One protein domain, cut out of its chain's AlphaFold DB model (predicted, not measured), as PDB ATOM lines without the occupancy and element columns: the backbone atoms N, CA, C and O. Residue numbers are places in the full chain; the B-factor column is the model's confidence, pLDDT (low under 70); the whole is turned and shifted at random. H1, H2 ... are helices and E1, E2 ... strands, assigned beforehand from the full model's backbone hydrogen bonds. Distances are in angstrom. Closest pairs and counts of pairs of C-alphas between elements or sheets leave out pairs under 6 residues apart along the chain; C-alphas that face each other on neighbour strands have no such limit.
ATOM      1  N   THR A 308     -43.042 -46.331  15.278       98.75
ATOM      2  CA  THR A 308     -42.352 -45.039  15.224       98.75
ATOM      3  C   THR A 308     -42.220 -44.610  13.771       98.75
ATOM      4  O   THR A 308     -42.153 -45.466  12.886       98.75
ATOM      5  N   VAL A 309     -42.181 -43.303  13.522       98.50
ATOM      6  CA  VAL A 309     -42.137 -42.733  12.169       98.50
ATOM      7  C   VAL A 309     -40.974 -41.756  12.009       98.50
ATOM      8  O   VAL A 309     -40.461 -41.217  12.989       98.50
ATOM      9  N   GLY A 310     -40.563 -41.532  10.766       96.19
ATOM     10  CA  GLY A 310     -39.662 -40.462  10.364       96.19
ATOM     11  C   GLY A 310     -40.091 -39.929   9.004       96.19
ATOM     12  O   GLY A 310     -40.132 -40.694   8.042       96.19
ATOM     13  N   TYR A 311     -40.408 -38.636   8.956       93.88
ATOM     14  CA  TYR A 311     -40.863 -37.913   7.769       93.88
ATOM     15  C   TYR A 311     -39.921 -36.751   7.495       93.88
ATOM     16  O   TYR A 311     -39.765 -35.876   8.344       93.88
ATOM     17  N   GLU A 312     -39.275 -36.754   6.334       89.62
ATOM     18  CA  GLU A 312     -38.298 -35.732   5.951       89.62
ATOM     19  C   GLU A 312     -38.269 -35.533   4.437       89.62
ATOM     20  O   GLU A 312     -38.676 -36.391   3.664       89.62
ATOM     21  N   VAL A 313     -37.669 -34.439   3.977       82.44
ATOM     22  CA  VAL A 313     -37.563 -34.085   2.545       82.44
ATOM     23  C   VAL A 313     -36.730 -35.061   1.694       82.44
ATOM     24  O   VAL A 313     -36.627 -34.910   0.479       82.44
ATOM     25  N   SER A 314     -36.073 -36.043   2.316       89.19
ATOM     26  CA  SER A 314     -35.372 -37.130   1.627       89.19
ATOM     27  C   SER A 314     -35.453 -38.420   2.439       89.19
ATOM     28  O   SER A 314     -35.404 -38.374   3.667       89.19
ATOM     29  N   LEU A 315     -35.473 -39.581   1.774       93.12
ATOM     30  CA  LEU A 315     -35.573 -40.874   2.462       93.12
ATOM     31  C   LEU A 315     -34.377 -41.182   3.377       93.12
ATOM     32  O   LEU A 315     -34.548 -41.843   4.397       93.12
ATOM     33  N   ASN A 316     -33.172 -40.696   3.054       94.19
ATOM     34  CA  ASN A 316     -32.015 -40.855   3.940       94.19
ATOM     35  C   ASN A 316     -32.229 -40.101   5.260       94.19
ATOM     36  O   ASN A 316     -32.034 -40.674   6.330       94.19
ATOM     37  N   GLN A 317     -32.675 -38.842   5.179       91.69
ATOM     38  CA  GLN A 317     -33.000 -38.050   6.367       91.69
ATOM     39  C   GLN A 317     -34.180 -38.668   7.122       91.69
ATOM     40  O   GLN A 317     -34.110 -38.793   8.339       91.69
ATOM     41  N   ALA A 318     -35.209 -39.142   6.414       94.81
ATOM     42  CA  ALA A 318     -36.375 -39.785   7.015       94.81
ATOM     43  C   ALA A 318     -35.962 -41.015   7.830       94.81
ATOM     44  O   ALA A 318     -36.378 -41.167   8.976       94.81
ATOM     45  N   LEU A 319     -35.059 -41.841   7.289       96.62
ATOM     46  CA  LEU A 319     -34.499 -42.991   7.995       96.62
ATOM     47  C   LEU A 319     -33.637 -42.581   9.201       96.62
ATOM     48  O   LEU A 319     -33.662 -43.254  10.233       96.62
ATOM     49  N   ASP A 320     -32.851 -41.509   9.096       95.25
ATOM     50  CA  ASP A 320     -32.068 -40.981  10.218       95.25
ATOM     51  C   ASP A 320     -32.968 -40.474  11.352       95.25
ATOM     52  O   ASP A 320     -32.781 -40.882  12.506       95.25
ATOM     53  N   SER A 321     -33.989 -39.681  11.020       94.62
ATOM     54  CA  SER A 321     -35.018 -39.208  11.949       94.62
ATOM     55  C   SER A 321     -35.789 -40.378  12.565       94.62
ATOM     56  O   SER A 321     -35.936 -40.434  13.786       94.62
ATOM     57  N   LEU A 322     -36.167 -41.389  11.773       98.00
ATOM     58  CA  LEU A 322     -36.822 -42.607  12.254       98.00
ATOM     59  C   LEU A 322     -35.960 -43.372  13.266       98.00
ATOM     60  O   LEU A 322     -36.461 -43.803  14.307       98.00
ATOM     61  N   LYS A 323     -34.662 -43.561  12.995       97.75
ATOM     62  CA  LYS A 323     -33.743 -44.231  13.933       97.75
ATOM     63  C   LYS A 323     -33.629 -43.441  15.234       97.75
ATOM     64  O   LYS A 323     -33.706 -44.028  16.313       97.75
ATOM     65  N   ALA A 324     -33.456 -42.121  15.144       97.06
ATOM     66  CA  ALA A 324     -33.359 -41.251  16.312       97.06
ATOM     67  C   ALA A 324     -34.635 -41.308  17.164       97.06
ATOM     68  O   ALA A 324     -34.552 -41.501  18.380       97.06
ATOM     69  N   GLU A 325     -35.801 -41.225  16.523       97.88
ATOM     70  CA  GLU A 325     -37.103 -41.299  17.178       97.88
ATOM     71  C   GLU A 325     -37.352 -42.678  17.797       97.88
ATOM     72  O   GLU A 325     -37.784 -42.785  18.943       97.88
ATOM     73  N   THR A 326     -36.979 -43.748  17.098       98.44
ATOM     74  CA  THR A 326     -37.081 -45.121  17.606       98.44
ATOM     75  C   THR A 326     -36.243 -45.332  18.863       98.44
ATOM     76  O   THR A 326     -36.723 -45.898  19.847       98.44
ATOM     77  N   ILE A 327     -35.001 -44.844  18.867       98.38
ATOM     78  CA  ILE A 327     -34.116 -44.902  20.034       98.38
ATOM     79  C   ILE A 327     -34.711 -44.087  21.189       98.38
ATOM     80  O   ILE A 327     -34.808 -44.602  22.303       98.38
ATOM     81  N   ARG A 328     -35.159 -42.849  20.928       97.81
ATOM     82  CA  ARG A 328     -35.793 -41.973  21.928       97.81
ATOM     83  C   ARG A 328     -37.013 -42.644  22.560       97.81
ATOM     84  O   ARG A 328     -37.108 -42.713  23.787       97.81
ATOM     85  N   PHE A 329     -37.910 -43.175  21.730       98.44
ATOM     86  CA  PHE A 329     -39.113 -43.877  22.160       98.44
ATOM     87  C   PHE A 329     -38.769 -45.086  23.036       98.44
ATOM     88  O   PHE A 329     -39.308 -45.226  24.131       98.44
ATOM     89  N   LEU A 330     -37.835 -45.941  22.603       98.00
ATOM     90  CA  LEU A 330     -37.425 -47.127  23.361       98.00
ATOM     91  C   LEU A 330     -36.782 -46.768  24.704       98.00
ATOM     92  O   LEU A 330     -37.106 -47.401  25.710       98.00
ATOM     93  N   MET A 331     -35.917 -45.750  24.742       98.12
ATOM     94  CA  MET A 331     -35.306 -45.261  25.982       98.12
ATOM     95  C   MET A 331     -36.373 -44.846  26.997       98.12
ATOM     96  O   MET A 331     -36.332 -45.302  28.138       98.12
ATOM     97  N   ALA A 332     -37.356 -44.044  26.582       97.06
ATOM     98  CA  ALA A 332     -38.431 -43.588  27.459       97.06
ATOM     99  C   ALA A 332     -39.384 -44.731  27.854       97.06
ATOM    100  O   ALA A 332     -39.640 -44.951  29.037       97.06
ATOM    101  N   LYS A 333     -39.847 -45.525  26.880       96.19
ATOM    102  CA  LYS A 333     -40.835 -46.597  27.086       96.19
ATOM    103  C   LYS A 333     -40.300 -47.764  27.918       96.19
ATOM    104  O   LYS A 333     -41.078 -48.484  28.545       96.19
ATOM    105  N   ARG A 334     -38.992 -48.028  27.860       94.75
ATOM    106  CA  ARG A 334     -38.352 -49.168  28.541       94.75
ATOM    107  C   ARG A 334     -37.416 -48.754  29.671       94.75
ATOM    108  O   ARG A 334     -36.963 -49.638  30.386       94.75
ATOM    109  N   GLN A 335     -37.153 -47.456  29.841       96.19
ATOM    110  CA  GLN A 335     -36.218 -46.914  30.835       96.19
ATOM    111  C   GLN A 335     -34.816 -47.530  30.711       96.19
ATOM    112  O   GLN A 335     -34.211 -47.963  31.689       96.19
ATOM    113  N   ILE A 336     -34.313 -47.600  29.478       97.12
ATOM    114  CA  ILE A 336     -33.023 -48.214  29.139       97.12
ATOM    115  C   ILE A 336     -32.032 -47.183  28.601       97.12
ATOM    116  O   ILE A 336     -32.411 -46.086  28.182       97.12
ATOM    117  N   SER A 337     -30.750 -47.549  28.595       98.38
ATOM    118  CA  SER A 337     -29.702 -46.709  28.022       98.38
ATOM    119  C   SER A 337     -29.869 -46.559  26.505       98.38
ATOM    120  O   SER A 337     -30.506 -47.381  25.842       98.38
ATOM    121  N   ARG A 338     -29.236 -45.530  25.930       97.94
ATOM    122  CA  ARG A 338     -29.192 -45.348  24.475       97.94
ATOM    123  C   ARG A 338     -28.616 -46.576  23.757       97.94
ATOM    124  O   ARG A 338     -29.189 -47.016  22.768       97.94
ATOM    125  N   GLY A 339     -27.527 -47.146  24.277       97.69
ATOM    126  CA  GLY A 339     -26.882 -48.318  23.680       97.69
ATOM    127  C   GLY A 339     -27.772 -49.564  23.704       97.69
ATOM    128  O   GLY A 339     -27.812 -50.311  22.728       97.69
ATOM    129  N   ASP A 340     -28.542 -49.768  24.776       97.38
ATOM    130  CA  ASP A 340     -29.512 -50.868  24.846       97.38
ATOM    131  C   ASP A 340     -30.696 -50.639  23.895       97.38
ATOM    132  O   ASP A 340     -31.167 -51.576  23.250       97.38
ATOM    133  N   ALA A 341     -31.165 -49.392  23.769       97.56
ATOM    134  CA  ALA A 341     -32.215 -49.026  22.822       97.56
ATOM    135  C   ALA A 341     -31.775 -49.247  21.364       97.56
ATOM    136  O   ALA A 341     -32.537 -49.812  20.582       97.56
ATOM    137  N   GLU A 342     -30.538 -48.888  21.014       96.94
ATOM    138  CA  GLU A 342     -29.938 -49.167  19.702       96.94
ATOM    139  C   GLU A 342     -29.872 -50.678  19.424       96.94
ATOM    140  O   GLU A 342     -30.279 -51.137  18.353       96.94
ATOM    141  N   GLN A 343     -29.446 -51.482  20.406       95.50
ATOM    142  CA  GLN A 343     -29.435 -52.942  20.279       95.50
ATOM    143  C   GLN A 343     -30.842 -53.527  20.110       95.50
ATOM    144  O   GLN A 343     -31.031 -54.434  19.294       95.50
ATOM    145  N   LEU A 344     -31.840 -53.023  20.843       95.88
ATOM    146  CA  LEU A 344     -33.231 -53.462  20.703       95.88
ATOM    147  C   LEU A 344     -33.825 -53.072  19.348       95.88
ATOM    148  O   LEU A 344     -34.466 -53.916  18.721       95.88
ATOM    149  N   MET A 345     -33.580 -51.847  18.880       96.50
ATOM    150  CA  MET A 345     -33.984 -51.396  17.547       96.50
ATOM    151  C   MET A 345     -33.410 -52.326  16.473       96.50
ATOM    152  O   MET A 345     -34.150 -52.820  15.630       96.50
ATOM    153  N   LEU A 346     -32.111 -52.644  16.527       95.62
ATOM    154  CA  LEU A 346     -31.482 -53.550  15.560       95.62
ATOM    155  C   LEU A 346     -31.986 -54.994  15.690       95.62
ATOM    156  O   LEU A 346     -32.190 -55.672  14.678       95.62
ATOM    157  N   LYS A 347     -32.219 -55.484  16.915       95.38
ATOM    158  CA  LYS A 347     -32.792 -56.817  17.168       95.38
ATOM    159  C   LYS A 347     -34.180 -56.957  16.540       95.38
ATOM    160  O   LYS A 347     -34.478 -57.995  15.950       95.38
ATOM    161  N   PHE A 348     -35.013 -55.932  16.666       96.62
ATOM    162  CA  PHE A 348     -36.378 -55.931  16.152       96.62
ATOM    163  C   PHE A 348     -36.530 -55.188  14.828       96.62
ATOM    164  O   PHE A 348     -37.654 -54.894  14.444       96.62
ATOM    165  N   TRP A 349     -35.425 -54.929  14.120       97.69
ATOM    166  CA  TRP A 349     -35.429 -54.143  12.890       97.69
ATOM    167  C   TRP A 349     -36.449 -54.679  11.892       97.69
ATOM    168  O   TRP A 349     -36.277 -55.769  11.335       97.69
ATOM    169  N   ASP A 350     -37.493 -53.890  11.695       97.88
ATOM    170  CA  ASP A 350     -38.555 -54.110  10.739       97.88
ATOM    171  C   ASP A 350     -39.101 -52.743  10.328       97.88
ATOM    172  O   ASP A 350     -40.003 -52.212  10.976       97.88
ATOM    173  N   CYS A 351     -38.474 -52.137   9.318       98.38
ATOM    174  CA  CYS A 351     -38.720 -50.742   8.974       98.38
ATOM    175  C   CYS A 351     -39.100 -50.588   7.495       98.38
ATOM    176  O   CYS A 351     -38.223 -50.681   6.629       98.38
ATOM    177  N   PRO A 352     -40.397 -50.441   7.177       98.56
ATOM    178  CA  PRO A 352     -40.873 -50.147   5.831       98.56
ATOM    179  C   PRO A 352     -40.837 -48.651   5.467       98.56
ATOM    180  O   PRO A 352     -40.571 -47.782   6.298       98.56
ATOM    181  N   ILE A 353     -41.103 -48.375   4.192       98.50
ATOM    182  CA  ILE A 353     -41.300 -47.027   3.628       98.50
ATOM    183  C   ILE A 353     -42.813 -46.767   3.568       98.50
ATOM    184  O   ILE A 353     -43.525 -47.615   3.036       98.50
ATOM    185  N   SER A 354     -43.335 -45.670   4.122       97.56
ATOM    186  CA  SER A 354     -44.784 -45.382   4.062       97.56
ATOM    187  C   SER A 354     -45.176 -44.842   2.691       97.56
ATOM    188  O   SER A 354     -45.814 -45.573   1.933       97.56
ATOM    189  N   GLU A 355     -44.687 -43.654   2.342       95.75
ATOM    190  CA  GLU A 355     -44.917 -42.954   1.074       95.75
ATOM    191  C   GLU A 355     -43.623 -42.304   0.551       95.75
ATOM    192  O   GLU A 355     -42.603 -42.250   1.252       95.75
ATOM    193  N   VAL A 356     -43.632 -41.890  -0.719       94.00
ATOM    194  CA  VAL A 356     -42.520 -41.152  -1.349       94.00
ATOM    195  C   VAL A 356     -42.988 -40.032  -2.287       94.00
ATOM    196  O   VAL A 356     -42.270 -39.684  -3.234       94.00
ATOM    197  N   VAL A 357     -44.194 -39.507  -2.084       89.38
ATOM    198  CA  VAL A 357     -44.893 -38.682  -3.085       89.38
ATOM    199  C   VAL A 357     -45.417 -37.354  -2.539       89.38
ATOM    200  O   VAL A 357     -45.707 -36.453  -3.327       89.38
ATOM    201  N   ASP A 358     -45.377 -37.163  -1.221       87.38
ATOM    202  CA  ASP A 358     -45.975 -36.017  -0.528       87.38
ATOM    203  C   ASP A 358     -45.057 -34.810  -0.339       87.38
ATOM    204  O   ASP A 358     -45.332 -33.908   0.455       87.38
ATOM    205  N   GLU A 359     -43.935 -34.767  -1.062       84.56
ATOM    206  CA  GLU A 359     -42.853 -33.772  -0.927       84.56
ATOM    207  C   GLU A 359     -42.038 -33.919   0.381       84.56
ATOM    208  O   GLU A 359     -40.845 -33.602   0.412       84.56
ATOM    209  N   VAL A 360     -42.652 -34.453   1.438       87.19
ATOM    210  CA  VAL A 360     -42.015 -34.993   2.643       87.19
ATOM    211  C   VAL A 360     -42.204 -36.502   2.602       87.19
ATOM    212  O   VAL A 360     -43.326 -36.943   2.461       87.19
ATOM    213  N   LEU A 361     -41.112 -37.257   2.711       92.62
ATOM    214  CA  LEU A 361     -41.061 -38.696   2.474       92.62
ATOM    215  C   LEU A 361     -40.990 -39.470   3.788       92.62
ATOM    216  O   LEU A 361     -40.265 -39.075   4.709       92.62
ATOM    217  N   GLY A 362     -41.659 -40.614   3.833       95.94
ATOM    218  CA  GLY A 362     -41.963 -41.308   5.069       95.94
ATOM    219  C   GLY A 362     -41.337 -42.689   5.211       95.94
ATOM    220  O   GLY A 362     -41.322 -43.536   4.314       95.94
ATOM    221  N   THR A 363     -40.835 -42.954   6.411       98.44
ATOM    222  CA  THR A 363     -40.380 -44.275   6.850       98.44
ATOM    223  C   THR A 363     -40.941 -44.575   8.234       98.44
ATOM    224  O   THR A 363     -41.189 -43.666   9.026       98.44
ATOM    225  N   TYR A 364     -41.123 -45.852   8.565       98.81
ATOM    226  CA  TYR A 364     -41.586 -46.254   9.894       98.81
ATOM    227  C   TYR A 364     -40.937 -47.558  10.351       98.81
ATOM    228  O   TYR A 364     -40.485 -48.340   9.524       98.81
ATOM    229  N   CYS A 365     -40.882 -47.807  11.660       98.38
ATOM    230  CA  CYS A 365     -40.398 -49.065  12.238       98.38
ATOM    231  C   CYS A 365     -41.479 -49.713  13.103       98.38
ATOM    232  O   CYS A 365     -42.127 -49.049  13.907       98.38
ATOM    233  N   ILE A 366     -41.633 -51.030  12.978       98.50
ATOM    234  CA  ILE A 366     -42.606 -51.834  13.718       98.50
ATOM    235  C   ILE A 366     -41.887 -52.538  14.874       98.50
ATOM    236  O   ILE A 366     -41.089 -53.452  14.678       98.50
ATOM    237  N   LEU A 367     -42.187 -52.129  16.103       97.94
ATOM    238  CA  LEU A 367     -41.532 -52.607  17.318       97.94
ATOM    239  C   LEU A 367     -42.493 -53.486  18.124       97.94
ATOM    240  O   LEU A 367     -43.520 -52.990  18.593       97.94
ATOM    241  N   PRO A 368     -42.184 -54.768  18.375       97.38
ATOM    242  CA  PRO A 368     -43.076 -55.629  19.138       97.38
ATOM    243  C   PRO A 368     -43.243 -55.123  20.577       97.38
ATOM    244  O   PRO A 368     -42.283 -54.752  21.262       97.38
ATOM    245  N   LYS A 369     -44.477 -55.171  21.087       95.75
ATOM    246  CA  LYS A 369     -44.769 -54.862  22.494       95.75
ATOM    247  C   LYS A 369     -44.176 -55.904  23.431       95.75
ATOM    248  O   LYS A 369     -43.686 -55.553  24.504       95.75
ATOM    249  N   ASN A 370     -44.226 -57.175  23.028       92.75
ATOM    250  CA  ASN A 370     -43.739 -58.290  23.826       92.75
ATOM    251  C   ASN A 370     -42.197 -58.291  23.871       92.75
ATOM    252  O   ASN A 370     -41.563 -58.556  22.848       92.75
ATOM    253  N   PRO A 371     -41.565 -58.100  25.045       81.12
ATOM    254  CA  PRO A 371     -40.105 -58.093  25.164       81.12
ATOM    255  C   PRO A 371     -39.463 -59.454  24.841       81.12
ATOM    256  O   PRO A 371     -38.269 -59.523  24.540       81.12
ATOM    257  N   LYS A 372     -40.248 -60.540  24.881       88.38
ATOM    258  CA  LYS A 372     -39.826 -61.903  24.523       88.38
ATOM    259  C   LYS A 372     -40.048 -62.237  23.044       88.38
ATOM    260  O   LYS A 372     -39.864 -63.391  22.666       88.38
ATOM    261  N   ALA A 373     -40.465 -61.273  22.220       92.12
ATOM    262  CA  ALA A 373     -40.584 -61.484  20.784       92.12
ATOM    263  C   ALA A 373     -39.255 -61.980  20.187       92.12
ATOM    264  O   ALA A 373     -38.160 -61.641  20.659       92.12
ATOM    265  N   LEU A 374     -39.364 -62.808  19.149       92.56
ATOM    266  CA  LEU A 374     -38.206 -63.286  18.403       92.56
ATOM    267  C   LEU A 374     -37.539 -62.123  17.663       92.56
ATOM    268  O   LEU A 374     -38.183 -61.132  17.326       92.56
ATOM    269  N   LYS A 375     -36.233 -62.259  17.414       93.00
ATOM    270  CA  LYS A 375     -35.492 -61.336  16.549       93.00
ATOM    271  C   LYS A 375     -36.165 -61.290  15.170       93.00
ATOM    272  O   LYS A 375     -36.475 -62.349  14.621       93.00
ATOM    273  N   SER A 376     -36.337 -60.095  14.610       93.38
ATOM    274  CA  SER A 376     -36.873 -59.933  13.256       93.38
ATOM    275  C   SER A 376     -35.937 -60.582  12.233       93.38
ATOM    276  O   SER A 376     -34.708 -60.457  12.321       93.38
ATOM    277  N   ALA A 377     -36.512 -61.298  11.266       93.31
ATOM    278  CA  ALA A 377     -35.753 -61.855  10.152       93.31
ATOM    279  C   ALA A 377     -35.143 -60.735   9.296       93.31
ATOM    280  O   ALA A 377     -35.638 -59.610   9.278       93.31
TER     281      ALA A 377
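This is residues 308 to 377 of the 461 residues of the protein "Amidase" of Methylocystaceae bacterium (UniProt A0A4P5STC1). A long helix, H1, packs over a two-stranded ribbon of E1 and E2, and a shorter helix, H2, is set steeply to H1 near its last turns. From H2 a long link, residues 348 to 360, folds back to the start of E2 at the other end of this elongated body. The printed part has 70 residues, with two named helices and two named strands in the order E1, H1, H2, E2; the sheet, E1 - E2, is antiparallel and the class is mixed, helices and strands. The whole is compact, with a radius of gyration of the C-alphas of 12.4 A, and spans 37 by 23 by 15 A.

E1, residues 308 to 312, and E2, residues 361 to 368, are antiparallel neighbours at 167 degrees; N 310 and O 363 are within hydrogen-bond range at 2.8 A, and N 365 and O 308 at 2.9 A. The closest C-alphas of E1 and H1, residues 315 to 334, are those of Gly 310 and Leu 322, 4.0 A apart. Those of H1 and E2 are Leu 315 and Leu 361, 5.9 A apart. With residues 326 to 331 alone, H1 touches H2, residues 338 to 347; the closest C-alphas are those of Ile 327 and Ala 341, 5.3 A apart. These helices run opposite ways at a steep tilt of 68 degrees, only just short of about perpendicular. E1 and H2 are apart. In H1 and H2 every O i to N i+4 pair is within hydrogen-bond range.

E1 begins at C-alpha 308 (-42.352, -45.039, 15.224) and is 13.7 A long. H1 measures 27.5 A and H2 14.1 A. E2 measures 23.8 A and ends at C-alpha 368 (-43.076, -55.629, 19.138).

The C-alphas farthest apart, of Glu 359 and Lys 372, are 38.1 A apart. The printed part has no cut. The links E1 to H1 and H1 to H2 are tight; H2 to E2 is long, with 13 residues. Mean pLDDT of the printed part is 95.1, and no printed residue is under 70.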